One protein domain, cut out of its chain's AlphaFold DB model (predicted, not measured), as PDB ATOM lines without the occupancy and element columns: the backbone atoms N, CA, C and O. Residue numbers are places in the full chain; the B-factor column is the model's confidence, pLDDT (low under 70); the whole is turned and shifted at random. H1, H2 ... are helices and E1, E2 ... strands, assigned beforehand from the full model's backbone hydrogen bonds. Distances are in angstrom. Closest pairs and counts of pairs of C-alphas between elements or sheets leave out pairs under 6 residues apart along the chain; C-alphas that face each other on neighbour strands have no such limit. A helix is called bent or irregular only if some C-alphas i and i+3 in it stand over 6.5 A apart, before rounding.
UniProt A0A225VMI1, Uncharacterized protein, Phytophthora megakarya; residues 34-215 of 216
ATOM      1  N   THR A  34     134.471  25.833 134.578       94.31
ATOM      2  CA  THR A  34     134.580  27.262 134.241       94.31
ATOM      3  C   THR A  34     134.991  27.472 132.779       94.31
ATOM      4  O   THR A  34     135.765  26.690 132.219       94.31
ATOM      5  N   LEU A  35     134.497  28.542 132.145       92.94
ATOM      6  CA  LEU A  35     134.892  28.880 130.770       92.94
ATOM      7  C   LEU A  35     136.418  29.015 130.628       92.94
ATOM      8  O   LEU A  35     136.983  28.533 129.648       92.94
ATOM      9  N   ASP A  36     137.086  29.589 131.630       93.62
ATOM     10  CA  ASP A  36     138.544  29.741 131.656       93.62
ATOM     11  C   ASP A  36     139.265  28.388 131.635       93.62
ATOM     12  O   ASP A  36     140.232  28.216 130.893       93.62
ATOM     13  N   MET A  37     138.767  27.402 132.393       92.75
ATOM     14  CA  MET A  37     139.302  26.038 132.366       92.75
ATOM     15  C   MET A  37     139.168  25.429 130.969       92.75
ATOM     16  O   MET A  37     140.128  24.874 130.438       92.75
ATOM     17  N   TRP A  38     138.003  25.574 130.336       92.38
ATOM     18  CA  TRP A  38     137.807  25.092 128.970       92.38
ATOM     19  C   TRP A  38     138.748  25.760 127.971       92.38
ATOM     20  O   TRP A  38     139.324  25.061 127.140       92.38
ATOM     21  N   MET A  39     138.933  27.082 128.050       92.94
ATOM     22  CA  MET A  39     139.853  27.808 127.169       92.94
ATOM     23  C   MET A  39     141.301  27.361 127.365       92.94
ATOM     24  O   MET A  39     142.001  27.143 126.377       92.94
ATOM     25  N   ALA A  40     141.727  27.152 128.614       91.31
ATOM     26  CA  ALA A  40     143.055  26.634 128.926       91.31
ATOM     27  C   ALA A  40     143.279  25.237 128.331       91.31
ATOM     28  O   ALA A  40     144.326  24.979 127.742       91.31
ATOM     29  N   VAL A  41     142.279  24.360 128.442       89.00
ATOM     30  CA  VAL A  41     142.335  22.987 127.933       89.00
ATOM     31  C   VAL A  41     142.346  22.956 126.405       89.00
ATOM     32  O   VAL A  41     143.190  22.290 125.817       89.00
ATOM     33  N   VAL A  42     141.463  23.703 125.734       87.25
ATOM     34  CA  VAL A  42     141.400  23.707 124.259       87.25
ATOM     35  C   VAL A  42     142.468  24.586 123.598       87.25
ATOM     36  O   VAL A  42     142.539  24.628 122.370       87.25
ATOM     37  N   GLY A  43     143.273  25.312 124.382       88.19
ATOM     38  CA  GLY A  43     144.213  26.317 123.874       88.19
ATOM     39  C   GLY A  43     143.512  27.443 123.104       88.19
ATOM     40  O   GLY A  43     144.064  27.983 122.146       88.19
ATOM     41  N   GLY A  44     142.265  27.733 123.475       88.69
ATOM     42  CA  GLY A  44     141.378  28.651 122.773       88.69
ATOM     43  C   GLY A  44     141.368  30.047 123.382       88.69
ATOM     44  O   GLY A  44     141.864  30.284 124.481       88.69
ATOM     45  N   GLN A  45     140.741  30.971 122.666       91.25
ATOM     46  CA  GLN A  45     140.422  32.302 123.168       91.25
ATOM     47  C   GLN A  45     138.977  32.644 122.824       91.25
ATOM     48  O   GLN A  45     138.452  32.225 121.788       91.25
ATOM     49  N   VAL A  46     138.341  33.424 123.693       92.75
ATOM     50  CA  VAL A  46     136.997  33.940 123.447       92.75
ATOM     51  C   VAL A  46     137.106  35.150 122.528       92.75
ATOM     52  O   VAL A  46     137.865  36.075 122.802       92.75
ATOM     53  N   VAL A  47     136.332  35.137 121.444       93.06
ATOM     54  CA  VAL A  47     136.240  36.254 120.500       93.06
ATOM     55  C   VAL A  47     134.792  36.680 120.335       93.06
ATOM     56  O   VAL A  47     133.889  35.852 120.197       93.06
ATOM     57  N   ASP A  48     134.573  37.989 120.327       94.38
ATOM     58  CA  ASP A  48     133.236  38.560 120.249       94.38
ATOM     59  C   ASP A  48     132.757  38.701 118.803       94.38
ATOM     60  O   ASP A  48     133.500  39.045 117.880       94.38
ATOM     61  N   VAL A  49     131.459  38.499 118.596       94.44
ATOM     62  CA  VAL A  49     130.797  38.712 117.305       94.44
ATOM     63  C   VAL A  49     129.571  39.599 117.476       94.44
ATOM     64  O   VAL A  49     129.002  39.701 118.560       94.44
ATOM     65  N   ALA A  50     129.131  40.237 116.391       93.56
ATOM     66  CA  ALA A  50     127.987  41.139 116.429       93.56
ATOM     67  C   ALA A  50     126.716  40.479 117.015       93.56
ATOM     68  O   ALA A  50     126.187  39.497 116.484       93.56
ATOM     69  N   ALA A  51     126.173  41.081 118.077       92.94
ATOM     70  CA  ALA A  51     124.967  40.638 118.778       92.94
ATOM     71  C   ALA A  51     123.677  41.103 118.070       92.94
ATOM     72  O   ALA A  51     122.919  41.928 118.572       92.94
ATOM     73  N   ASN A  52     123.430  40.596 116.861       92.81
ATOM     74  CA  ASN A  52     122.319  41.026 115.998       92.81
ATOM     75  C   ASN A  52     121.370  39.872 115.598       92.81
ATOM     76  O   ASN A  52     120.655  39.950 114.596       92.81
ATOM     77  N   GLY A  53     121.402  38.762 116.341       91.19
ATOM     78  CA  GLY A  53     120.652  37.541 116.025       91.19
ATOM     79  C   GLY A  53     121.222  36.728 114.852       91.19
ATOM     80  O   GLY A  53     120.665  35.691 114.497       91.19
ATOM     81  N   GLN A  54     122.329  37.171 114.243       94.19
ATOM     82  CA  GLN A  54     123.106  36.425 113.243       94.19
ATOM     83  C   GLN A  54     124.435  35.906 113.817       94.19
ATOM     84  O   GLN A  54     125.223  35.318 113.076       94.19
ATOM     85  N   CYS A  55     124.674  36.102 115.120       93.56
ATOM     86  CA  CYS A  55     125.929  35.800 115.808       93.56
ATOM     87  C   CYS A  55     126.417  34.370 115.568       93.56
ATOM     88  O   CYS A  55     127.595  34.198 115.310       93.56
ATOM     89  N   GLY A  56     125.546  33.358 115.535       93.56
ATOM     90  CA  GLY A  56     125.989  31.983 115.284       93.56
ATOM     91  C   GLY A  56     126.598  31.751 113.892       93.56
ATOM     92  O   GLY A  56     127.560  30.998 113.764       93.56
ATOM     93  N   TRP A  57     126.134  32.463 112.855       95.19
ATOM     94  CA  TRP A  57     126.778  32.425 111.532       95.19
ATOM     95  C   TRP A  57     128.178  33.045 111.567       95.19
ATOM     96  O   TRP A  57     129.095  32.544 110.921       95.19
ATOM     97  N   LEU A  58     128.323  34.145 112.309       95.19
ATOM     98  CA  LEU A  58     129.575  34.888 112.446       95.19
ATOM     99  C   LEU A  58     130.574  34.146 113.338       95.19
ATOM    100  O   LEU A  58     131.742  34.067 112.984       95.19
ATOM    101  N   ALA A  59     130.113  33.562 114.443       94.44
ATOM    102  CA  ALA A  59     130.915  32.781 115.375       94.44
ATOM    103  C   ALA A  59     131.504  31.550 114.685       94.44
ATOM    104  O   ALA A  59     132.699  31.296 114.798       94.44
ATOM    105  N   PHE A  60     130.698  30.834 113.893       92.94
ATOM    106  CA  PHE A  60     131.218  29.714 113.117       92.94
ATOM    107  C   PHE A  60     132.258  30.164 112.088       92.94
ATOM    108  O   PHE A  60     133.290  29.518 111.939       92.94
ATOM    109  N   LEU A  61     132.006  31.268 111.376       91.94
ATOM    110  CA  LEU A  61     132.972  31.796 110.415       91.94
ATOM    111  C   LEU A  61     134.284  32.207 111.107       91.94
ATOM    112  O   LEU A  61     135.350  31.876 110.604       91.94
ATOM    113  N   ALA A  62     134.209  32.872 112.263       93.06
ATOM    114  CA  ALA A  62     135.379  33.269 113.044       93.06
ATOM    115  C   ALA A  62     136.179  32.049 113.518       93.06
ATOM    116  O   ALA A  62     137.393  32.015 113.347       93.06
ATOM    117  N   ALA A  63     135.496  31.018 114.030       91.44
ATOM    118  CA  ALA A  63     136.127  29.771 114.455       91.44
ATOM    119  C   ALA A  63     136.770  29.015 113.280       91.44
ATOM    120  O   ALA A  63     137.902  28.554 113.384       91.44
ATOM    121  N   LYS A  64     136.075  28.922 112.139       89.56
ATOM    122  CA  LYS A  64     136.563  28.233 110.934       89.56
ATOM    123  C   LYS A  64     137.823  28.881 110.359       89.56
ATOM    124  O   LYS A  64     138.700  28.170 109.878       89.56
ATOM    125  N   GLU A  65     137.889  30.207 110.376       89.62
ATOM    126  CA  GLU A  65     139.006  30.981 109.825       89.62
ATOM    127  C   GLU A  65     140.057  31.349 110.897       89.62
ATOM    128  O   GLU A  65     141.025  32.037 110.587       89.62
ATOM    129  N   ASN A  66     139.884  30.881 112.142       89.94
ATOM    130  CA  ASN A  66     140.759  31.153 113.289       89.94
ATOM    131  C   ASN A  66     141.027  32.657 113.523       89.94
ATOM    132  O   ASN A  66     142.168  33.089 113.679       89.94
ATOM    133  N   ILE A  67     139.963  33.464 113.510       89.69
ATOM    134  CA  ILE A  67     140.035  34.924 113.672       89.69
ATOM    135  C   ILE A  67     140.130  35.297 115.152       89.69
ATOM    136  O   ILE A  67     139.262  34.915 115.936       89.69
ATOM    137  N   ALA A  68     141.143  36.085 115.520       87.50
ATOM    138  CA  ALA A  68     141.407  36.499 116.900       87.50
ATOM    139  C   ALA A  68     140.672  37.787 117.300       87.50
ATOM    140  O   ALA A  68     140.293  37.972 118.449       87.50
ATOM    141  N   GLU A  69     140.458  38.687 116.346       86.25
ATOM    142  CA  GLU A  69     139.915  40.026 116.580       86.25
ATOM    143  C   GLU A  69     138.383  40.039 116.706       86.25
ATOM    144  O   GLU A  69     137.787  41.055 117.070       86.25
ATOM    145  N   GLY A  70     137.735  38.915 116.390       84.88
ATOM    146  CA  GLY A  70     136.284  38.798 116.357       84.88
ATOM    147  C   GLY A  70     135.625  39.573 115.209       84.88
ATOM    148  O   GLY A  70     136.267  40.130 114.319       84.88
ATOM    149  N   PHE A  71     134.292  39.596 115.218       89.06
ATOM    150  CA  PHE A  71     133.459  40.197 114.170       89.06
ATOM    151  C   PHE A  71     132.408  41.160 114.743       89.06
ATOM    152  O   PHE A  71     131.216  41.055 114.438       89.06
ATOM    153  N   ILE A  72     132.835  42.109 115.583       84.38
ATOM    154  CA  ILE A  72     131.968  43.193 116.083       84.38
ATOM    155  C   ILE A  72     131.734  44.245 114.982       84.38
ATOM    156  O   ILE A  72     130.593  44.588 114.666       84.38
ATOM    157  N   GLY A  73     132.814  44.737 114.361       81.69
ATOM    158  CA  GLY A  73     132.789  45.695 113.252       81.69
ATOM    159  C   GLY A  73     132.820  44.989 111.900       81.69
ATOM    160  O   GLY A  73     133.885  44.766 111.334       81.69
ATOM    161  N   LEU A  74     131.652  44.610 111.379       87.00
ATOM    162  CA  LEU A  74     131.563  43.815 110.151       87.00
ATOM    163  C   LEU A  74     132.017  44.609 108.914       87.00
ATOM    164  O   LEU A  74     131.281  45.465 108.414       87.00
ATOM    165  N   THR A  75     133.197  44.279 108.382       91.88
ATOM    166  CA  THR A  75     133.674  44.821 107.102       91.88
ATOM    167  C   THR A  75     132.830  44.290 105.933       91.88
ATOM    168  O   THR A  75     132.172  43.249 106.060       91.88
ATOM    169  N   PRO A  76     132.827  44.960 104.765       94.81
ATOM    170  CA  PRO A  76     132.136  44.457 103.576       94.81
ATOM    171  C   PRO A  76     132.536  43.024 103.189       94.81
ATOM    172  O   PRO A  76     131.679  42.236 102.783       94.81
ATOM    173  N   GLU A  77     133.807  42.665 103.365       92.50
ATOM    174  CA  GLU A  77     134.363  41.342 103.072       92.50
ATOM    175  C   GLU A  77     133.800  40.289 104.028       92.50
ATOM    176  O   GLU A  77     133.305  39.255 103.574       92.50
ATOM    177  N   VAL A  78     133.783  40.579 105.337       92.81
ATOM    178  CA  VAL A  78     133.190  39.693 106.352       92.81
ATOM    179  C   VAL A  78     131.693  39.517 106.105       92.81
ATOM    180  O   VAL A  78     131.179  38.398 106.150       92.81
ATOM    181  N   VAL A  79     130.975  40.595 105.765       96.19
ATOM    182  CA  VAL A  79     129.549  40.511 105.411       96.19
ATOM    183  C   VAL A  79     129.346  39.617 104.192       96.19
ATOM    184  O   VAL A  79     128.428  38.797 104.190       96.19
ATOM    185  N   LYS A  80     130.180  39.752 103.158       96.38
ATOM    186  CA  LYS A  80     130.095  38.913 101.960       96.38
ATOM    187  C   LYS A  80     130.358  37.444 102.298       96.38
ATOM    188  O   LYS A  80     129.530  36.604 101.952       96.38
ATOM    189  N   ALA A  81     131.449  37.144 103.002       94.69
ATOM    190  CA  ALA A  81     131.808  35.786 103.402       94.69
ATOM    191  C   ALA A  81     130.713  35.137 104.264       94.69
ATOM    192  O   ALA A  81     130.249  34.040 103.956       94.69
ATOM    193  N   GLY A  82     130.209  35.855 105.273       94.81
ATOM    194  CA  GLY A  82     129.113  35.385 106.119       94.81
ATOM    195  C   GLY A  82     127.812  35.169 105.343       94.81
ATOM    196  O   GLY A  82     127.091  34.202 105.590       94.81
ATOM    197  N   MET A  83     127.509  36.022 104.358       97.25
ATOM    198  CA  MET A  83     126.343  35.835 103.491       97.25
ATOM    199  C   MET A  83     126.475  34.632 102.567       97.25
ATOM    200  O   MET A  83     125.497  33.902 102.393       97.25
ATOM    201  N   ASP A  84     127.640  34.434 101.958       96.31
ATOM    202  CA  ASP A  84     127.890  33.308 101.061       96.31
ATOM    203  C   ASP A  84     127.814  31.988 101.838       96.31
ATOM    204  O   ASP A  84     127.064  31.087 101.450       96.31
ATOM    205  N   PHE A  85     128.456  31.936 103.009       94.69
ATOM    206  CA  PHE A  85     128.391  30.798 103.920       94.69
ATOM    207  C   PHE A  85     126.958  30.500 104.387       94.69
ATOM    208  O   PHE A  85     126.466  29.382 104.226       94.69
ATOM    209  N   LYS A  86     126.224  31.508 104.879       96.50
ATOM    210  CA  LYS A  86     124.828  31.330 105.301       96.50
ATOM    211  C   LYS A  86     123.942  30.809 104.168       96.50
ATOM    212  O   LYS A  86     123.121  29.918 104.378       96.50
ATOM    213  N   LYS A  87     124.082  31.364 102.958       97.06
ATOM    214  CA  LYS A  87     123.317  30.907 101.787       97.06
ATOM    215  C   LYS A  87     123.611  29.445 101.476       97.06
ATOM    216  O   LYS A  87     122.674  28.713 101.171       97.06
ATOM    217  N   GLN A  88     124.876  29.040 101.545       95.50
ATOM    218  CA  GLN A  88     125.282  27.659 101.321       95.50
ATOM    219  C   GLN A  88     124.649  26.725 102.358       95.50
ATOM    220  O   GLN A  88     124.029  25.735 101.975       95.50
ATOM    221  N   MET A  89     124.719  27.072 103.646       95.44
ATOM    222  CA  MET A  89     124.191  26.223 104.719       95.44
ATOM    223  C   MET A  89     122.674  26.085 104.641       95.44
ATOM    224  O   MET A  89     122.154  24.974 104.699       95.44
ATOM    225  N   ILE A  90     121.956  27.189 104.421       97.00
ATOM    226  CA  ILE A  90     120.499  27.141 104.269       97.00
ATOM    227  C   ILE A  90     120.096  26.333 103.028       97.00
ATOM    228  O   ILE A  90     119.124  25.584 103.079       97.00
ATOM    229  N   ASN A  91     120.842  26.420 101.922       95.75
ATOM    230  CA  ASN A  91     120.580  25.563 100.766       95.75
ATOM    231  C   ASN A  91     120.757  24.077 101.119       95.75
ATOM    232  O   ASN A  91     119.905  23.275 100.749       95.75
ATOM    233  N   CYS A  92     121.802  23.709 101.870       92.75
ATOM    234  CA  CYS A  92     121.972  22.338 102.360       92.75
ATOM    235  C   CYS A  92     120.779  21.895 103.225       92.75
ATOM    236  O   CYS A  92     120.239  20.814 103.000       92.75
ATOM    237  N   MET A  93     120.315  22.742 104.147       95.31
ATOM    238  CA  MET A  93     119.137  22.455 104.978       95.31
ATOM    239  C   MET A  93     117.884  22.216 104.128       95.31
ATOM    240  O   MET A  93     117.176  21.236 104.332       95.31
ATOM    241  N   LEU A  94     117.635  23.064 103.125       96.50
ATOM    242  CA  LEU A  94     116.493  22.913 102.219       96.50
ATOM    243  C   LEU A  94     116.530  21.590 101.439       96.50
ATOM    244  O   LEU A  94     115.482  20.990 101.221       96.50
ATOM    245  N   THR A  95     117.714  21.109 101.044       92.88
ATOM    246  CA  THR A  95     117.833  19.843 100.295       92.88
ATOM    247  C   THR A  95     117.525  18.600 101.128       92.88
ATOM    248  O   THR A  95     117.120  17.583 100.566       92.88
ATOM    249  N   THR A  96     117.706  18.657 102.452       90.81
ATOM    250  CA  THR A  96     117.454  17.517 103.350       90.81
ATOM    251  C   THR A  96     116.175  17.654 104.165       90.81
ATOM    252  O   THR A  96     115.775  16.675 104.789       90.81
ATOM    253  N   LEU A  97     115.507  18.813 104.115       94.56
ATOM    254  CA  LEU A  97     114.399  19.184 104.994       94.56
ATOM    255  C   LEU A  97     113.336  18.093 105.141       94.56
ATOM    256  O   LEU A  97     113.107  17.626 106.248       94.56
ATOM    257  N   THR A  98     112.716  17.650 104.046       93.94
ATOM    258  CA  THR A  98     111.625  16.662 104.110       93.94
ATOM    259  C   THR A  98     112.089  15.321 104.678       93.94
ATOM    260  O   THR A  98     111.359  14.681 105.422       93.94
ATOM    261  N   LYS A  99     113.321  14.903 104.366       91.44
ATOM    262  CA  LYS A  99     113.880  13.640 104.868       91.44
ATOM    263  C   LYS A  99     114.198  13.727 106.357       91.44
ATOM    264  O   LYS A  99     113.920  12.792 107.091       91.44
ATOM    265  N   GLU A 100     114.781  14.836 106.804       91.75
ATOM    266  CA  GLU A 100     115.065  15.048 108.227       91.75
ATOM    267  C   GLU A 100     113.781  15.239 109.038       91.75
ATOM    268  O   GLU A 100     113.700  14.721 110.144       91.75
ATOM    269  N   ALA A 101     112.765  15.895 108.474       93.25
ATOM    270  CA  ALA A 101     111.466  16.062 109.117       93.25
ATOM    271  C   ALA A 101     110.726  14.730 109.325       93.25
ATOM    272  O   ALA A 101     110.103  14.536 110.364       93.25
ATOM    273  N   ASP A 102     110.828  13.805 108.366       92.31
ATOM    274  CA  ASP A 102     110.268  12.451 108.483       92.31
ATOM    275  C   ASP A 102     111.048  11.585 109.491       92.31
ATOM    276  O   ASP A 102     110.465  10.856 110.291       92.31
ATOM    277  N   LEU A 103     112.382  11.684 109.480       91.06
ATOM    278  CA  LEU A 103     113.253  10.879 110.344       91.06
ATOM    279  C   LEU A 103     113.285  11.362 111.801       91.06
ATOM    280  O   LEU A 103     113.449  10.540 112.701       91.06
ATOM    281  N   GLU A 104     113.154  12.667 112.038       91.44
ATOM    282  CA  GLU A 104     113.272  13.300 113.357       91.44
ATOM    283  C   GLU A 104     112.087  14.269 113.607       91.44
ATOM    284  O   GLU A 104     112.279  15.482 113.742       91.44
ATOM    285  N   PRO A 105     110.839  13.763 113.693       91.94
ATOM    286  CA  PRO A 105     109.632  14.598 113.740       91.94
ATOM    287  C   PRO A 105     109.560  15.514 114.969       91.94
ATOM    288  O   PRO A 105     108.998  16.603 114.898       91.94
ATOM    289  N   GLN A 106     110.160  15.111 116.093       91.25
ATOM    290  CA  GLN A 106     110.222  15.944 117.300       91.25
ATOM    291  C   GLN A 106     111.122  17.170 117.101       91.25
ATOM    292  O   GLN A 106     110.763  18.274 117.499       91.25
ATOM    293  N   GLU A 107     112.279  16.996 116.460       91.12
ATOM    294  CA  GLU A 107     113.208  18.093 116.158       91.12
ATOM    295  C   GLU A 107     112.612  19.051 115.122       91.12
ATOM    296  O   GLU A 107     112.792  20.264 115.213       91.12
ATOM    297  N   PHE A 108     111.865  18.509 114.159       94.06
ATOM    298  CA  PHE A 108     111.132  19.304 113.182       94.06
ATOM    299  C   PHE A 108     110.062  20.189 113.833       94.06
ATOM    300  O   PHE A 108     109.993  21.379 113.527       94.06
ATOM    301  N   GLU A 109     109.284  19.645 114.771       93.19
ATOM    302  CA  GLU A 109     108.278  20.407 115.518       93.19
ATOM    303  C   GLU A 109     108.911  21.518 116.370       93.19
ATOM    304  O   GLU A 109     108.451  22.660 116.347       93.19
ATOM    305  N   VAL A 110     110.022  21.226 117.056       92.12
ATOM    306  CA  VAL A 110     110.776  22.235 117.821       92.12
ATOM    307  C   VAL A 110     111.219  23.394 116.923       92.12
ATOM    308  O   VAL A 110     111.086  24.558 117.302       92.12
ATOM    309  N   GLU A 111     111.709  23.105 115.716       94.94
ATOM    310  CA  GLU A 111     112.154  24.140 114.782       94.94
ATOM    311  C   GLU A 111     110.984  24.960 114.208       94.94
ATOM    312  O   GLU A 111     111.116  26.178 114.052       94.94
ATOM    313  N   LEU A 112     109.826  24.342 113.940       95.56
ATOM    314  CA  LEU A 112     108.606  25.054 113.533       95.56
ATOM    315  C   LEU A 112     108.167  26.059 114.606       95.56
ATOM    316  O   LEU A 112     107.970  27.243 114.307       95.56
ATOM    317  N   GLN A 113     108.097  25.608 115.859       94.00
ATOM    318  CA  GLN A 113     107.725  26.440 117.003       94.00
ATOM    319  C   GLN A 113     108.723  27.581 117.214       94.00
ATOM    320  O   GLN A 113     108.331  28.746 117.317       94.00
ATOM    321  N   ALA A 114     110.024  27.280 117.194       92.50
ATOM    322  CA  ALA A 114     111.083  28.277 117.329       92.50
ATOM    323  C   ALA A 114     111.091  29.303 116.177       92.50
ATOM    324  O   ALA A 114     111.445  30.470 116.379       92.50
ATOM    325  N   SER A 115     110.652  28.889 114.986       95.44
ATOM    326  CA  SER A 115     110.464  29.743 113.807       95.44
ATOM    327  C   SER A 115     109.169  30.570 113.850       95.44
ATOM    328  O   SER A 115     108.921  31.380 112.946       95.44
ATOM    329  N   GLY A 116     108.347  30.404 114.893       94.12
ATOM    330  CA  GLY A 116     107.054  31.069 115.047       94.12
ATOM    331  C   GLY A 116     106.052  30.673 113.963       94.12
ATOM    332  O   GLY A 116     105.257  31.510 113.532       94.12
ATOM    333  N   LEU A 117     106.146  29.441 113.460       94.38
ATOM    334  CA  LEU A 117     105.256  28.900 112.442       94.38
ATOM    335  C   LEU A 117     104.142  28.127 113.143       94.38
ATOM    336  O   LEU A 117     104.397  27.108 113.776       94.38
ATOM    337  N   ALA A 118     102.916  28.637 113.050       84.25
ATOM    338  CA  ALA A 118     101.752  27.953 113.589       84.25
ATOM    339  C   ALA A 118     101.347  26.810 112.653       84.25
ATOM    340  O   ALA A 118     101.106  27.033 111.465       84.25
ATOM    341  N   THR A 119     101.262  25.610 113.210       87.25
ATOM    342  CA  THR A 119     100.639  24.439 112.600       87.25
ATOM    343  C   THR A 119      99.434  24.052 113.452       87.25
ATOM    344  O   THR A 119      99.401  24.286 114.662       87.25
ATOM    345  N   ASP A 120      98.404  23.517 112.815       88.69
ATOM    346  CA  ASP A 120      97.209  23.009 113.484       88.69
ATOM    347  C   ASP A 120      96.952  21.547 113.097       88.69
ATOM    348  O   ASP A 120      97.669  20.959 112.285       88.69
ATOM    349  N   ALA A 121      95.900  20.951 113.666       86.12
ATOM    350  CA  ALA A 121      95.523  19.563 113.395       86.12
ATOM    351  C   ALA A 121      95.161  19.287 111.920       86.12
ATOM    352  O   ALA A 121      95.032  18.126 111.531       86.12
ATOM    353  N   HIS A 122      94.972  20.326 111.104       89.75
ATOM    354  CA  HIS A 122      94.647  20.223 109.685       89.75
ATOM    355  C   HIS A 122      95.848  20.495 108.775       89.75
ATOM    356  O   HIS A 122      95.752  20.287 107.564       89.75
ATOM    357  N   THR A 123      96.976  20.931 109.334       93.31
ATOM    358  CA  THR A 123      98.182  21.224 108.570       93.31
ATOM    359  C   THR A 123      98.870  19.917 108.181       93.31
ATOM    360  O   THR A 123      99.302  19.143 109.035       93.31
ATOM    361  N   SER A 124      98.978  19.653 106.877       95.75
ATOM    362  CA  SER A 124      99.655  18.456 106.372       95.75
ATOM    363  C   SER A 124     101.169  18.529 106.593       95.75
ATOM    364  O   SER A 124     101.754  19.607 106.715       95.75
ATOM    365  N   PHE A 125     101.835  17.375 106.570       95.31
ATOM    366  CA  PHE A 125     103.294  17.299 106.653       95.31
ATOM    367  C   PHE A 125     103.990  18.122 105.554       95.31
ATOM    368  O   PHE A 125     104.947  18.854 105.820       95.31
ATOM    369  N   GLU A 126     103.484  18.065 104.321       96.81
ATOM    370  CA  GLU A 126     103.996  18.832 103.184       96.81
ATOM    371  C   GLU A 126     103.784  20.334 103.374       96.81
ATOM    372  O   GLU A 126     104.667  21.128 103.036       96.81
ATOM    373  N   GLN A 127     102.639  20.738 103.934       97.25
ATOM    374  CA  GLN A 127     102.365  22.136 104.260       97.25
ATOM    375  C   GLN A 127     103.333  22.644 105.332       97.25
ATOM    376  O   GLN A 127     103.952  23.689 105.129       97.25
ATOM    377  N   SER A 128     103.556  21.881 106.404       97.50
ATOM    378  CA  SER A 128     104.542  22.206 107.442       97.50
ATOM    379  C   SER A 128     105.960  22.312 106.874       97.50
ATOM    380  O   SER A 128     106.669  23.286 107.138       97.50
ATOM    381  N   CYS A 129     106.372  21.364 106.022       97.81
ATOM    382  CA  CYS A 129     107.668  21.425 105.340       97.81
ATOM    383  C   CYS A 129     107.778  22.677 104.460       97.81
ATOM    384  O   CYS A 129     108.810  23.347 104.454       97.81
ATOM    385  N   SER A 130     106.715  23.021 103.730       97.75
ATOM    386  CA  SER A 130     106.672  24.212 102.880       97.75
ATOM    387  C   SER A 130     106.783  25.501 103.695       97.75
ATOM    388  O   SER A 130     107.546  26.394 103.319       97.75
ATOM    389  N   LEU A 131     106.094  25.595 104.836       97.94
ATOM    390  CA  LEU A 131     106.190  26.737 105.749       97.94
ATOM    391  C   LEU A 131     107.623  26.923 106.258       97.94
ATOM    392  O   LEU A 131     108.168  28.029 106.172       97.94
ATOM    393  N   LEU A 132     108.269  25.845 106.713       98.00
ATOM    394  CA  LEU A 132     109.647  25.921 107.197       98.00
ATOM    395  C   LEU A 132     110.640  26.229 106.064       98.00
ATOM    396  O   LEU A 132     111.537  27.058 106.225       98.00
ATOM    397  N   ALA A 133     110.443  25.653 104.876       98.25
ATOM    398  CA  ALA A 133     111.251  25.969 103.702       98.25
ATOM    399  C   ALA A 133     111.160  27.458 103.332       98.25
ATOM    400  O   ALA A 133     112.179  28.114 103.097       98.25
ATOM    401  N   GLN A 134     109.950  28.024 103.318       98.31
ATOM    402  CA  GLN A 134     109.730  29.448 103.058       98.31
ATOM    403  C   GLN A 134     110.380  30.326 104.131       98.31
ATOM    404  O   GLN A 134     110.999  31.346 103.802       98.31
ATOM    405  N   HIS A 135     110.310  29.909 105.397       98.06
ATOM    406  CA  HIS A 135     110.998  30.577 106.495       98.06
ATOM    407  C   HIS A 135     112.516  30.629 106.262       98.06
ATOM    408  O   HIS A 135     113.110  31.712 106.293       98.06
ATOM    409  N   TYR A 136     113.143  29.497 105.937       98.06
ATOM    410  CA  TYR A 136     114.572  29.436 105.631       98.06
ATOM    411  C   TYR A 136     114.954  30.268 104.403       98.06
ATOM    412  O   TYR A 136     115.952  30.994 104.425       98.06
ATOM    413  N   VAL A 137     114.140  30.260 103.343       98.06
ATOM    414  CA  VAL A 137     114.347  31.134 102.176       98.06
ATOM    415  C   VAL A 137     114.303  32.613 102.575       98.06
ATOM    416  O   VAL A 137     115.108  33.410 102.082       98.06
ATOM    417  N   ALA A 138     113.414  33.000 103.491       97.69
ATOM    418  CA  ALA A 138     113.381  34.356 104.030       97.69
ATOM    419  C   ALA A 138     114.616  34.663 104.897       97.69
ATOM    420  O   ALA A 138     115.207  35.737 104.755       97.69
ATOM    421  N   GLN A 139     115.053  33.730 105.748       96.62
ATOM    422  CA  GLN A 139     116.256  33.859 106.581       96.62
ATOM    423  C   GLN A 139     117.526  34.035 105.728       96.62
ATOM    424  O   GLN A 139     118.372  34.890 106.023       96.62
ATOM    425  N   ARG A 140     117.623  33.294 104.617       96.81
ATOM    426  CA  ARG A 140     118.724  33.346 103.640       96.81
ATOM    427  C   ARG A 140     118.920  34.729 103.023       96.81
ATOM    428  O   ARG A 140     120.049  35.099 102.707       96.81
ATOM    429  N   LYS A 141     117.841  35.497 102.851       96.81
ATOM    430  CA  LYS A 141     117.871  36.840 102.243       96.81
ATOM    431  C   LYS A 141     118.308  37.940 103.212       96.81
ATOM    432  O   LYS A 141     118.724  39.004 102.764       96.81
ATOM    433  N   LYS A 142     118.210  37.716 104.523       96.75
ATOM    434  CA  LYS A 142     118.579  38.722 105.535       96.75
ATOM    435  C   LYS A 142     120.090  38.891 105.565       96.75
ATOM    436  O   LYS A 142     120.800  37.902 105.445       96.75
ATOM    437  N   SER A 143     120.606  40.103 105.734       96.31
ATOM    438  CA  SER A 143     122.058  40.282 105.842       96.31
ATOM    439  C   SER A 143     122.574  39.803 107.201       96.31
ATOM    440  O   SER A 143     121.887  39.990 108.202       96.31
ATOM    441  N   VAL A 144     123.787  39.241 107.260       95.56
ATOM    442  CA  VAL A 144     124.459  38.916 108.537       95.56
ATOM    443  C   VAL A 144     124.776  40.158 109.379       95.56
ATOM    444  O   VAL A 144     125.018  40.037 110.571       95.56
ATOM    445  N   LYS A 145     124.730  41.361 108.785       95.50
ATOM    446  CA  LYS A 145     124.881  42.633 109.511       95.50
ATOM    447  C   LYS A 145     123.577  43.188 110.084       95.50
ATOM    448  O   LYS A 145     123.605  44.136 110.859       95.50
ATOM    449  N   THR A 146     122.432  42.661 109.658       94.88
ATOM    450  CA  THR A 146     121.120  43.197 110.032       94.88
ATOM    451  C   THR A 146     120.647  42.559 111.329       94.88
ATOM    452  O   THR A 146     120.717  41.343 111.469       94.88
ATOM    453  N   ASN A 147     120.097  43.370 112.237       95.81
ATOM    454  CA  ASN A 147     119.408  42.855 113.415       95.81
ATOM    455  C   ASN A 147     118.132  42.101 113.010       95.81
ATOM    456  O   ASN A 147     117.327  42.609 112.224       95.81
ATOM    457  N   VAL A 148     117.951  40.883 113.520       95.94
ATOM    458  CA  VAL A 148     116.808  40.030 113.189       95.94
ATOM    459  C   VAL A 148     116.001  39.616 114.417       95.94
ATOM    460  O   VAL A 148     116.522  39.428 115.511       95.94
ATOM    461  N   GLN A 149     114.700  39.423 114.200       95.12
ATOM    462  CA  GLN A 149     113.781  38.900 115.211       95.12
ATOM    463  C   GLN A 149     114.158  37.473 115.637       95.12
ATOM    464  O   GLN A 149     114.693  36.714 114.827       95.12
ATOM    465  N   GLY A 150     113.768  37.093 116.861       93.62
ATOM    466  CA  GLY A 150     114.044  35.785 117.479       93.62
ATOM    467  C   GLY A 150     113.703  34.569 116.617       93.62
ATOM    468  O   GLY A 150     114.427  33.576 116.621       93.62
ATOM    469  N   LYS A 151     112.649  34.671 115.800       95.06
ATOM    470  CA  LYS A 151     112.258  33.607 114.868       95.06
ATOM    471  C   LYS A 151     113.282  33.317 113.769       95.06
ATOM    472  O   LYS A 151     113.219  32.267 113.166       95.06
ATOM    473  N   TYR A 152     114.205  34.238 113.489       95.88
ATOM    474  CA  TYR A 152     115.271  34.079 112.491       95.88
ATOM    475  C   TYR A 152     116.647  33.843 113.111       95.88
ATOM    476  O   TYR A 152     117.653  33.876 112.386       95.88
ATOM    477  N   TRP A 153     116.703  33.684 114.434       94.62
ATOM    478  CA  TRP A 153     117.951  33.429 115.131       94.62
ATOM    479  C   TRP A 153     118.582  32.131 114.661       94.62
ATOM    480  O   TRP A 153     117.925  31.206 114.186       94.62
ATOM    481  N   PHE A 154     119.896  32.112 114.776       90.50
ATOM    482  CA  PHE A 154     120.689  30.918 114.602       90.50
ATOM    483  C   PHE A 154     120.408  29.908 115.726       90.50
ATOM    484  O   PHE A 154     120.349  30.310 116.887       90.50
ATOM    485  N   ARG A 155     120.224  28.625 115.390       91.06
ATOM    486  CA  ARG A 155     119.813  27.559 116.319       91.06
ATOM    487  C   ARG A 155     120.466  26.210 115.971       91.06
ATOM    488  O   ARG A 155     121.313  26.093 115.081       91.06
ATOM    489  N   THR A 156     120.046  25.171 116.689       91.69
ATOM    490  CA  THR A 156     120.485  23.772 116.575       91.69
ATOM    491  C   THR A 156     120.440  23.239 115.142       91.69
ATOM    492  O   THR A 156     121.382  22.571 114.714       91.69
ATOM    493  N   ALA A 157     119.381  23.535 114.380       93.25
ATOM    494  CA  ALA A 157     119.235  23.051 113.007       93.25
ATOM    495  C   ALA A 157     120.379  23.541 112.101       93.25
ATOM    496  O   ALA A 157     120.919  22.778 111.295       93.25
ATOM    497  N   GLN A 158     120.808  24.794 112.276       94.75
ATOM    498  CA  GLN A 158     121.919  25.360 111.521       94.75
ATOM    499  C   GLN A 158     123.267  24.748 111.948       94.75
ATOM    500  O   GLN A 158     124.062  24.413 111.073       94.75
ATOM    501  N   LEU A 159     123.511  24.511 113.245       94.31
ATOM    502  CA  LEU A 159     124.726  23.817 113.723       94.31
ATOM    503  C   LEU A 159     124.828  22.384 113.187       94.31
ATOM    504  O   LEU A 159     125.875  21.974 112.689       94.31
ATOM    505  N   LYS A 160     123.717  21.637 113.212       93.75
ATOM    506  CA  LYS A 160     123.606  20.299 112.610       93.75
ATOM    507  C   LYS A 160     123.948  20.331 111.114       93.75
ATOM    508  O   LYS A 160     124.682  19.472 110.620       93.75
ATOM    509  N   ALA A 161     123.454  21.333 110.385       93.94
ATOM    510  CA  ALA A 161     123.775  21.518 108.972       93.94
ATOM    511  C   ALA A 161     125.259  21.842 108.741       93.94
ATOM    512  O   ALA A 161     125.859  21.302 107.810       93.94
ATOM    513  N   MET A 162     125.861  22.662 109.602       93.56
ATOM    514  CA  MET A 162     127.287  22.977 109.535       93.56
ATOM    515  C   MET A 162     128.162  21.760 109.803       93.56
ATOM    516  O   MET A 162     129.094  21.533 109.042       93.56
ATOM    517  N   ALA A 163     127.848  20.949 110.817       94.06
ATOM    518  CA  ALA A 163     128.617  19.744 111.129       94.06
ATOM    519  C   ALA A 163     128.603  18.758 109.949       94.06
ATOM    520  O   ALA A 163     129.647  18.255 109.528       94.06
ATOM    521  N   LYS A 164     127.425  18.556 109.335       93.25
ATOM    522  CA  LYS A 164     127.283  17.785 108.087       93.25
ATOM    523  C   LYS A 164     128.134  18.357 106.955       93.25
ATOM    524  O   LYS A 164     128.804  17.609 106.248       93.25
ATOM    525  N   HIS A 165     128.086  19.672 106.756       91.12
ATOM    526  CA  HIS A 165     128.776  20.319 105.646       91.12
ATOM    527  C   HIS A 165     130.299  20.307 105.811       91.12
ATOM    528  O   HIS A 165     131.014  19.961 104.874       91.12
ATOM    529  N   ALA A 166     130.784  20.659 107.002       90.56
ATOM    530  CA  ALA A 166     132.201  20.718 107.333       90.56
ATOM    531  C   ALA A 166     132.844  19.329 107.432       90.56
ATOM    532  O   ALA A 166     134.067  19.237 107.415       90.56
ATOM    533  N   ARG A 167     132.037  18.259 107.533       92.88
ATOM    534  CA  ARG A 167     132.501  16.878 107.756       92.88
ATOM    535  C   ARG A 167     133.343  16.740 109.027       92.88
ATOM    536  O   ARG A 167     134.212  15.880 109.116       92.88
ATOM    537  N   LEU A 168     133.054  17.586 110.014       91.38
ATOM    538  CA  LEU A 168     133.769  17.685 111.278       91.38
ATOM    539  C   LEU A 168     132.768  17.880 112.424       91.38
ATOM    540  O   LEU A 168     131.720  18.504 112.216       91.38
ATOM    541  N   PRO A 169     133.069  17.361 113.628       92.00
ATOM    542  CA  PRO A 169     132.300  17.695 114.815       92.00
ATOM    543  C   PRO A 169     132.427  19.191 115.126       92.00
ATOM    544  O   PRO A 169     133.505  19.769 114.996       92.00
ATOM    545  N   ILE A 170     131.330  19.809 115.559       92.88
ATOM    546  CA  ILE A 170     131.327  21.179 116.082       92.88
ATOM    547  C   ILE A 170     131.093  21.108 117.582       92.88
ATOM    548  O   ILE A 170     130.091  20.552 118.034       92.88
ATOM    549  N   PHE A 171     132.013  21.693 118.336       91.69
ATOM    550  CA  PHE A 171     131.931  21.798 119.783       91.69
ATOM    551  C   PHE A 171     131.356  23.163 120.150       91.69
ATOM    552  O   PHE A 171     131.829  24.191 119.671       91.69
ATOM    553  N   VAL A 172     130.322  23.166 120.983       91.94
ATOM    554  CA  VAL A 172     129.681  24.377 121.496       91.94
ATOM    555  C   VAL A 172     129.778  24.346 123.010       91.94
ATOM    556  O   VAL A 172     129.349  23.374 123.628       91.94
ATOM    557  N   LEU A 173     130.347  25.397 123.592       91.94
ATOM    558  CA  LEU A 173     130.337  25.613 125.033       91.94
ATOM    559  C   LEU A 173     129.112  26.457 125.383       91.94
ATOM    560  O   LEU A 173     129.015  27.613 124.980       91.94
ATOM    561  N   ASP A 174     128.173  25.849 126.097       90.56
ATOM    562  CA  ASP A 174     127.002  26.518 126.652       90.56
ATOM    563  C   ASP A 174     127.345  27.031 128.051       90.56
ATOM    564  O   ASP A 174     127.577  26.227 128.958       90.56
ATOM    565  N   VAL A 175     127.460  28.354 128.187       91.06
ATOM    566  CA  VAL A 175     127.936  29.041 129.394       91.06
ATOM    567  C   VAL A 175     126.745  29.616 130.150       91.06
ATOM    568  O   VAL A 175     125.996  30.430 129.609       91.06
ATOM    569  N   ASP A 176     126.575  29.209 131.406       88.69
ATOM    570  CA  ASP A 176     125.511  29.723 132.263       88.69
ATOM    571  C   ASP A 176     125.898  31.023 132.993       88.69
ATOM    572  O   ASP A 176     127.021  31.526 132.903       88.69
ATOM    573  N   GLY A 177     124.943  31.589 133.739       88.12
ATOM    574  CA  GLY A 177     125.136  32.843 134.475       88.12
ATOM    575  C   GLY A 177     126.195  32.795 135.585       88.12
ATOM    576  O   GLY A 177     126.594  33.850 136.067       88.12
ATOM    577  N   ASN A 178     126.668  31.606 135.973       89.12
ATOM    578  CA  ASN A 178     127.745  31.415 136.946       89.12
ATOM    579  C   ASN A 178     129.105  31.169 136.269       89.12
ATOM    580  O   ASN A 178     130.040  30.722 136.932       89.12
ATOM    581  N   ASN A 179     129.223  31.443 134.963       90.31
ATOM    582  CA  ASN A 179     130.405  31.156 134.146       90.31
ATOM    583  C   ASN A 179     130.745  29.655 134.052       90.31
ATOM    584  O   ASN A 179     131.878  29.291 133.721       90.31
ATOM    585  N   MET A 180     129.773  28.781 134.334       92.50
ATOM    586  CA  MET A 180     129.937  27.340 134.180       92.50
ATOM    587  C   MET A 180     129.540  26.946 132.764       92.50
ATOM    588  O   MET A 180     128.423  27.197 132.314       92.50
ATOM    589  N   ALA A 181     130.472  26.318 132.063       92.19
ATOM    590  CA  ALA A 181     130.338  25.915 130.682       92.19
ATOM    591  C   ALA A 181     130.198  24.395 130.561       92.19
ATOM    592  O   ALA A 181     130.933  23.627 131.193       92.19
ATOM    593  N   ARG A 182     129.270  23.953 129.705       91.06
ATOM    594  CA  ARG A 182     129.123  22.546 129.304       91.06
ATOM    595  C   ARG A 182     129.273  22.394 127.806       91.06
ATOM    596  O   ARG A 182     128.823  23.235 127.033       91.06
ATOM    597  N   MET A 183     129.864  21.281 127.393       89.56
ATOM    598  CA  MET A 183     130.110  21.006 125.987       89.56
ATOM    599  C   MET A 183     128.950  20.240 125.344       89.56
ATOM    600  O   MET A 183     128.558  19.156 125.781       89.56
ATOM    601  N   GLN A 184     128.456  20.776 124.237       90.75
ATOM    602  CA  GLN A 184     127.623  20.070 123.274       90.75
ATOM    603  C   GLN A 184     128.446  19.759 122.025       90.75
ATOM    604  O   GLN A 184     129.228  20.586 121.557       90.75
ATOM    605  N   VAL A 185     128.245  18.571 121.465       91.44
ATOM    606  CA  VAL A 185     128.917  18.115 120.249       91.44
ATOM    607  C   VAL A 185     127.875  17.887 119.171       91.44
ATOM    608  O   VAL A 185     126.986  17.043 119.308       91.44
ATOM    609  N   TYR A 186     128.004  18.638 118.087       94.00
ATOM    610  CA  TYR A 186     127.183  18.518 116.895       94.00
ATOM    611  C   TYR A 186     127.933  17.680 115.873       94.00
ATOM    612  O   TYR A 186     129.057  18.004 115.492       94.00
ATOM    613  N   THR A 187     127.313  16.596 115.428       94.38
ATOM    614  CA  THR A 187     127.887  15.670 114.450       94.38
ATOM    615  C   THR A 187     126.823  15.271 113.432       94.38
ATOM    616  O   THR A 187     125.760  15.892 113.330       94.38
ATOM    617  N   TYR A 188     127.106  14.244 112.641       93.69
ATOM    618  CA  TYR A 188     126.146  13.656 111.727       93.69
ATOM    619  C   TYR A 188     126.270  12.138 111.727       93.69
ATOM    620  O   TYR A 188     127.330  11.582 112.017       93.69
ATOM    621  N   ARG A 189     125.174  11.461 111.390       91.62
ATOM    622  CA  ARG A 189     125.127  10.005 111.243       91.62
ATOM    623  C   ARG A 189     124.406   9.623 109.962       91.62
ATOM    624  O   ARG A 189     123.504  10.328 109.512       91.62
ATOM    625  N   LYS A 190     124.783   8.477 109.402       91.31
ATOM    626  CA  LYS A 190     124.078   7.863 108.277       91.31
ATOM    627  C   LYS A 190     122.879   7.071 108.798       91.31
ATOM    628  O   LYS A 190     123.003   6.339 109.778       91.31
ATOM    629  N   VAL A 191     121.735   7.210 108.141       90.00
ATOM    630  CA  VAL A 191     120.502   6.481 108.447       90.00
ATOM    631  C   VAL A 191     119.981   5.847 107.172       90.00
ATOM    632  O   VAL A 191     119.761   6.538 106.178       90.00
ATOM    633  N   THR A 192     119.770   4.537 107.208       85.38
ATOM    634  CA  THR A 192     119.134   3.817 106.107       85.38
ATOM    635  C   THR A 192     117.622   3.967 106.222       85.38
ATOM    636  O   THR A 192     117.023   3.657 107.251       85.38
ATOM    637  N   THR A 193     117.005   4.487 105.166       78.88
ATOM    638  CA  THR A 193     115.558   4.718 105.109       78.88
ATOM    639  C   THR A 193     114.791   3.417 104.860       78.88
ATOM    640  O   THR A 193     115.330   2.451 104.317       78.88
ATOM    641  N   ARG A 194     113.499   3.394 105.220       70.75
ATOM    642  CA  ARG A 194     112.626   2.211 105.066       70.75
ATOM    643  C   ARG A 194     112.482   1.737 103.616       70.75
ATOM    644  O   ARG A 194     112.274   0.553 103.385       70.75
ATOM    645  N   VAL A 195     112.590   2.654 102.657       71.44
ATOM    646  CA  VAL A 195     112.473   2.387 101.212       71.44
ATOM    647  C   VAL A 195     113.813   2.052 100.545       71.44
ATOM    648  O   VAL A 195     113.868   1.881  99.331       71.44
ATOM    649  N   GLY A 196     114.889   1.919 101.329       64.62
ATOM    650  CA  GLY A 196     116.242   1.741 100.815       64.62
ATOM    651  C   GLY A 196     116.871   3.074 100.403       64.62
ATOM    652  O   GLY A 196     116.228   3.959  99.845       64.62
ATOM    653  N   GLY A 197     118.159   3.225 100.708       77.62
ATOM    654  CA  GLY A 197     118.909   4.459 100.495       77.62
ATOM    655  C   GLY A 197     119.297   5.127 101.807       77.62
ATOM    656  O   GLY A 197     118.573   5.060 102.804       77.62
ATOM    657  N   ASP A 198     120.458   5.772 101.784       84.25
ATOM    658  CA  ASP A 198     121.066   6.362 102.964       84.25
ATOM    659  C   ASP A 198     120.907   7.879 102.980       84.25
ATOM    660  O   ASP A 198     121.105   8.563 101.973       84.25
ATOM    661  N   VAL A 199     120.574   8.404 104.155       87.31
ATOM    662  CA  VAL A 199     120.445   9.834 104.422       87.31
ATOM    663  C   VAL A 199     121.365  10.194 105.573       87.31
ATOM    664  O   VAL A 199     121.423   9.495 106.580       87.31
ATOM    665  N   GLU A 200     122.098  11.289 105.426       90.38
ATOM    666  CA  GLU A 200     122.883  11.850 106.518       90.38
ATOM    667  C   GLU A 200     122.031  12.851 107.282       90.38
ATOM    668  O   GLU A 200     121.550  13.828 106.701       90.38
ATOM    669  N   ILE A 201     121.870  12.613 108.580       90.19
ATOM    670  CA  ILE A 201     121.158  13.525 109.469       90.19
ATOM    671  C   ILE A 201     122.113  14.110 110.501       90.19
ATOM    672  O   ILE A 201     123.053  13.441 110.942       90.19
ATOM    673  N   GLY A 202     121.879  15.363 110.882       90.62
ATOM    674  CA  GLY A 202     122.647  16.006 111.944       90.62
ATOM    675  C   GLY A 202     122.146  15.600 113.329       90.62
ATOM    676  O   GLY A 202     120.943  15.501 113.562       90.62
ATOM    677  N   VAL A 203     123.066  15.399 114.266       90.69
ATOM    678  CA  VAL A 203     122.764  14.999 115.648       90.69
ATOM    679  C   VAL A 203     123.521  15.873 116.636       90.69
ATOM    680  O   VAL A 203     124.533  16.483 116.294       90.69
ATOM    681  N   VAL A 204     123.008  15.948 117.861       90.88
ATOM    682  CA  VAL A 204     123.627  16.684 118.962       90.88
ATOM    683  C   VAL A 204     123.673  15.802 120.201       90.88
ATOM    684  O   VAL A 204     122.710  15.098 120.514       90.88
ATOM    685  N   HIS A 205     124.804  15.833 120.898       87.38
ATOM    686  CA  HIS A 205     125.030  15.079 122.124       87.38
ATOM    687  C   HIS A 205     125.748  15.955 123.148       87.38
ATOM    688  O   HIS A 205     126.675  16.680 122.796       87.38
ATOM    689  N   SER A 206     125.362  15.860 124.416       86.06
ATOM    690  CA  SER A 206     126.135  16.455 125.509       86.06
ATOM    691  C   SER A 206     127.398  15.621 125.741       86.06
ATOM    692  O   SER A 206     127.316  14.392 125.833       86.06
ATOM    693  N   ALA A 207     128.558  16.269 125.829       83.94
ATOM    694  CA  ALA A 207     129.807  15.623 126.215       83.94
ATOM    695  C   ALA A 207     130.021  15.801 127.727       83.94
ATOM    696  O   ALA A 207     130.076  16.943 128.182       83.94
ATOM    697  N   PRO A 208     130.152  14.709 128.508       86.56
ATOM    698  CA  PRO A 208     130.426  14.819 129.935       86.56
ATOM    699  C   PRO A 208     131.733  15.570 130.179       86.56
ATOM    700  O   PRO A 208     132.776  15.176 129.651       86.56
ATOM    701  N   THR A 209     131.677  16.600 131.013       87.12
ATOM    702  CA  THR A 209     132.760  17.544 131.286       87.12
ATOM    703  C   THR A 209     134.043  16.817 131.674       87.12
ATOM    704  O   THR A 209     135.061  16.969 131.007       87.12
ATOM    705  N   GLN A 210     133.987  15.916 132.659       85.12
ATOM    706  CA  GLN A 210     135.172  15.168 133.103       85.12
ATOM    707  C   GLN A 210     135.817  14.323 131.997       85.12
ATOM    708  O   GLN A 210     137.033  14.171 131.969       85.12
ATOM    709  N   LYS A 211     135.016  13.760 131.082       82.31
ATOM    710  CA  LYS A 211     135.552  12.963 129.970       82.31
ATOM    711  C   LYS A 211     136.168  13.851 128.901       82.31
ATOM    712  O   LYS A 211     137.209  13.505 128.365       82.31
ATOM    713  N   ALA A 212     135.517  14.963 128.585       80.56
ATOM    714  CA  ALA A 212     135.975  15.880 127.555       80.56
ATOM    715  C   ALA A 212     137.255  16.625 127.965       80.56
ATOM    716  O   ALA A 212     138.139  16.777 127.131       80.56
ATOM    717  N   LEU A 213     137.409  16.983 129.244       82.62
ATOM    718  CA  LEU A 213     138.651  17.570 129.765       82.62
ATOM    719  C   LEU A 213     139.832  16.587 129.773       82.62
ATOM    720  O   LEU A 213     140.973  17.017 129.750       82.62
ATOM    721  N   ALA A 214     139.574  15.276 129.797       77.56
ATOM    722  CA  ALA A 214     140.620  14.250 129.778       77.56
ATOM    723  C   ALA A 214     141.116  13.887 128.362       77.56
ATOM    724  O   ALA A 214     142.001  13.044 128.226       77.56
ATOM    725  N   LEU A 215     140.504  14.445 127.310       65.56
ATOM    726  CA  LEU A 215     140.825  14.149 125.907       65.56
ATOM    727  C   LEU A 215     141.796  15.152 125.270       65.56
ATOM    728  O   LEU A 215     142.156  14.966 124.105       65.56
TER     729      LEU A 215
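This is residues 34 to 215 of the 216 residues of an uncharacterized protein of Phytophthora megakarya (UniProt A0A225VMI1). Helix H6 is the core, lying between one face of a long three-stranded sheet, E1 E2 E3, and the long helix H3, with H5 side by side with H3. H2 packs across H3, H4 folds back from H3's last residues, and H1 and H7 sit where E1 turns into E2, H1 over the sheet's other face. The printed part has 182 residues with seven named helices and three named strands, in the order H1 H2 H3 H4 H5 H6 E1 E2 E3 H7; the class is mixed and the sheet antiparallel. It is compact, with a radius of gyration of the C-alphas of 17.3 A and spans of 50 by 40 by 30 A.

Find C-alpha 35 at (134.892, 28.880, 130.770), where H1, residues 35 to 42, begins. H2 is residues 55 to 64. H3 runs from C-alpha 76 at (132.136, 44.457, 103.576) to residue 103, 39.1 A; it is irregular, with C-alphas 95 and 98 8.0 A apart, and has a kink of 55 degrees near residue 97. H4 is residues 105 to 114, H5 residues 125 to 141, 24.8 A, and H6 residues 156 to 166. Then come E1, residues 170 to 175, E2, residues 180 to 192, 38.2 A, and E3, residues 198 to 207, 26.5 A. H7, residues 209 to 213, ends at (138.651, 17.570, 129.765).

Start at H3, the hub. H5 touches it, closest at the C-alphas of Lys 87 and Arg 140, 5.5 A, at a shallow tilt of 5 degrees, opposite ways. H2 touches residues 82 to 86 of H3, about perpendicular at 76 degrees, closest at the C-alphas of Leu 58 and Gly 82, 6.4 A. H4 touches H3 only at the corner, and only just, with 3 pairs of C-alphas within 8 A, closest at Ala 101 and Phe 108, 5.2 A. H6 touches residues 89 to 93 of H3, closest at the C-alphas of Met 93 and Ala 161, 6.2 A. H6 is on the sheet at a height of 6.4 A, across the strands at 64 degrees to E2 on the local plane; the C-alphas of Lys 160 and Gly 202 are 4.4 A apart. H1 is on the opposite face, at a height of 10.0 A, over E2. H3, with residues 96 to 103, and H7 only graze the sheet. E1 E2 E3 form a meander, each strand the antiparallel neighbour of the one before, in two hairpins: look at N 172 and O 184, 2.9 A, and N 187 and O 203, 2.9 A, within hydrogen-bond range. In H1, H2, H4, H6 and H7 every O i to N i+4 pair is within range; in H3 22 of 24 are, in H5 12 of 13.

The two C-alphas farthest apart are those of Ala 40 and His 122, 52.5 A. The printed part has no cut. The links H1 to H2, H2 to H3 and H5 to H6 are long. The mean pLDDT of the printed part is 91.6; look for values under 70 at residues 196 and 215.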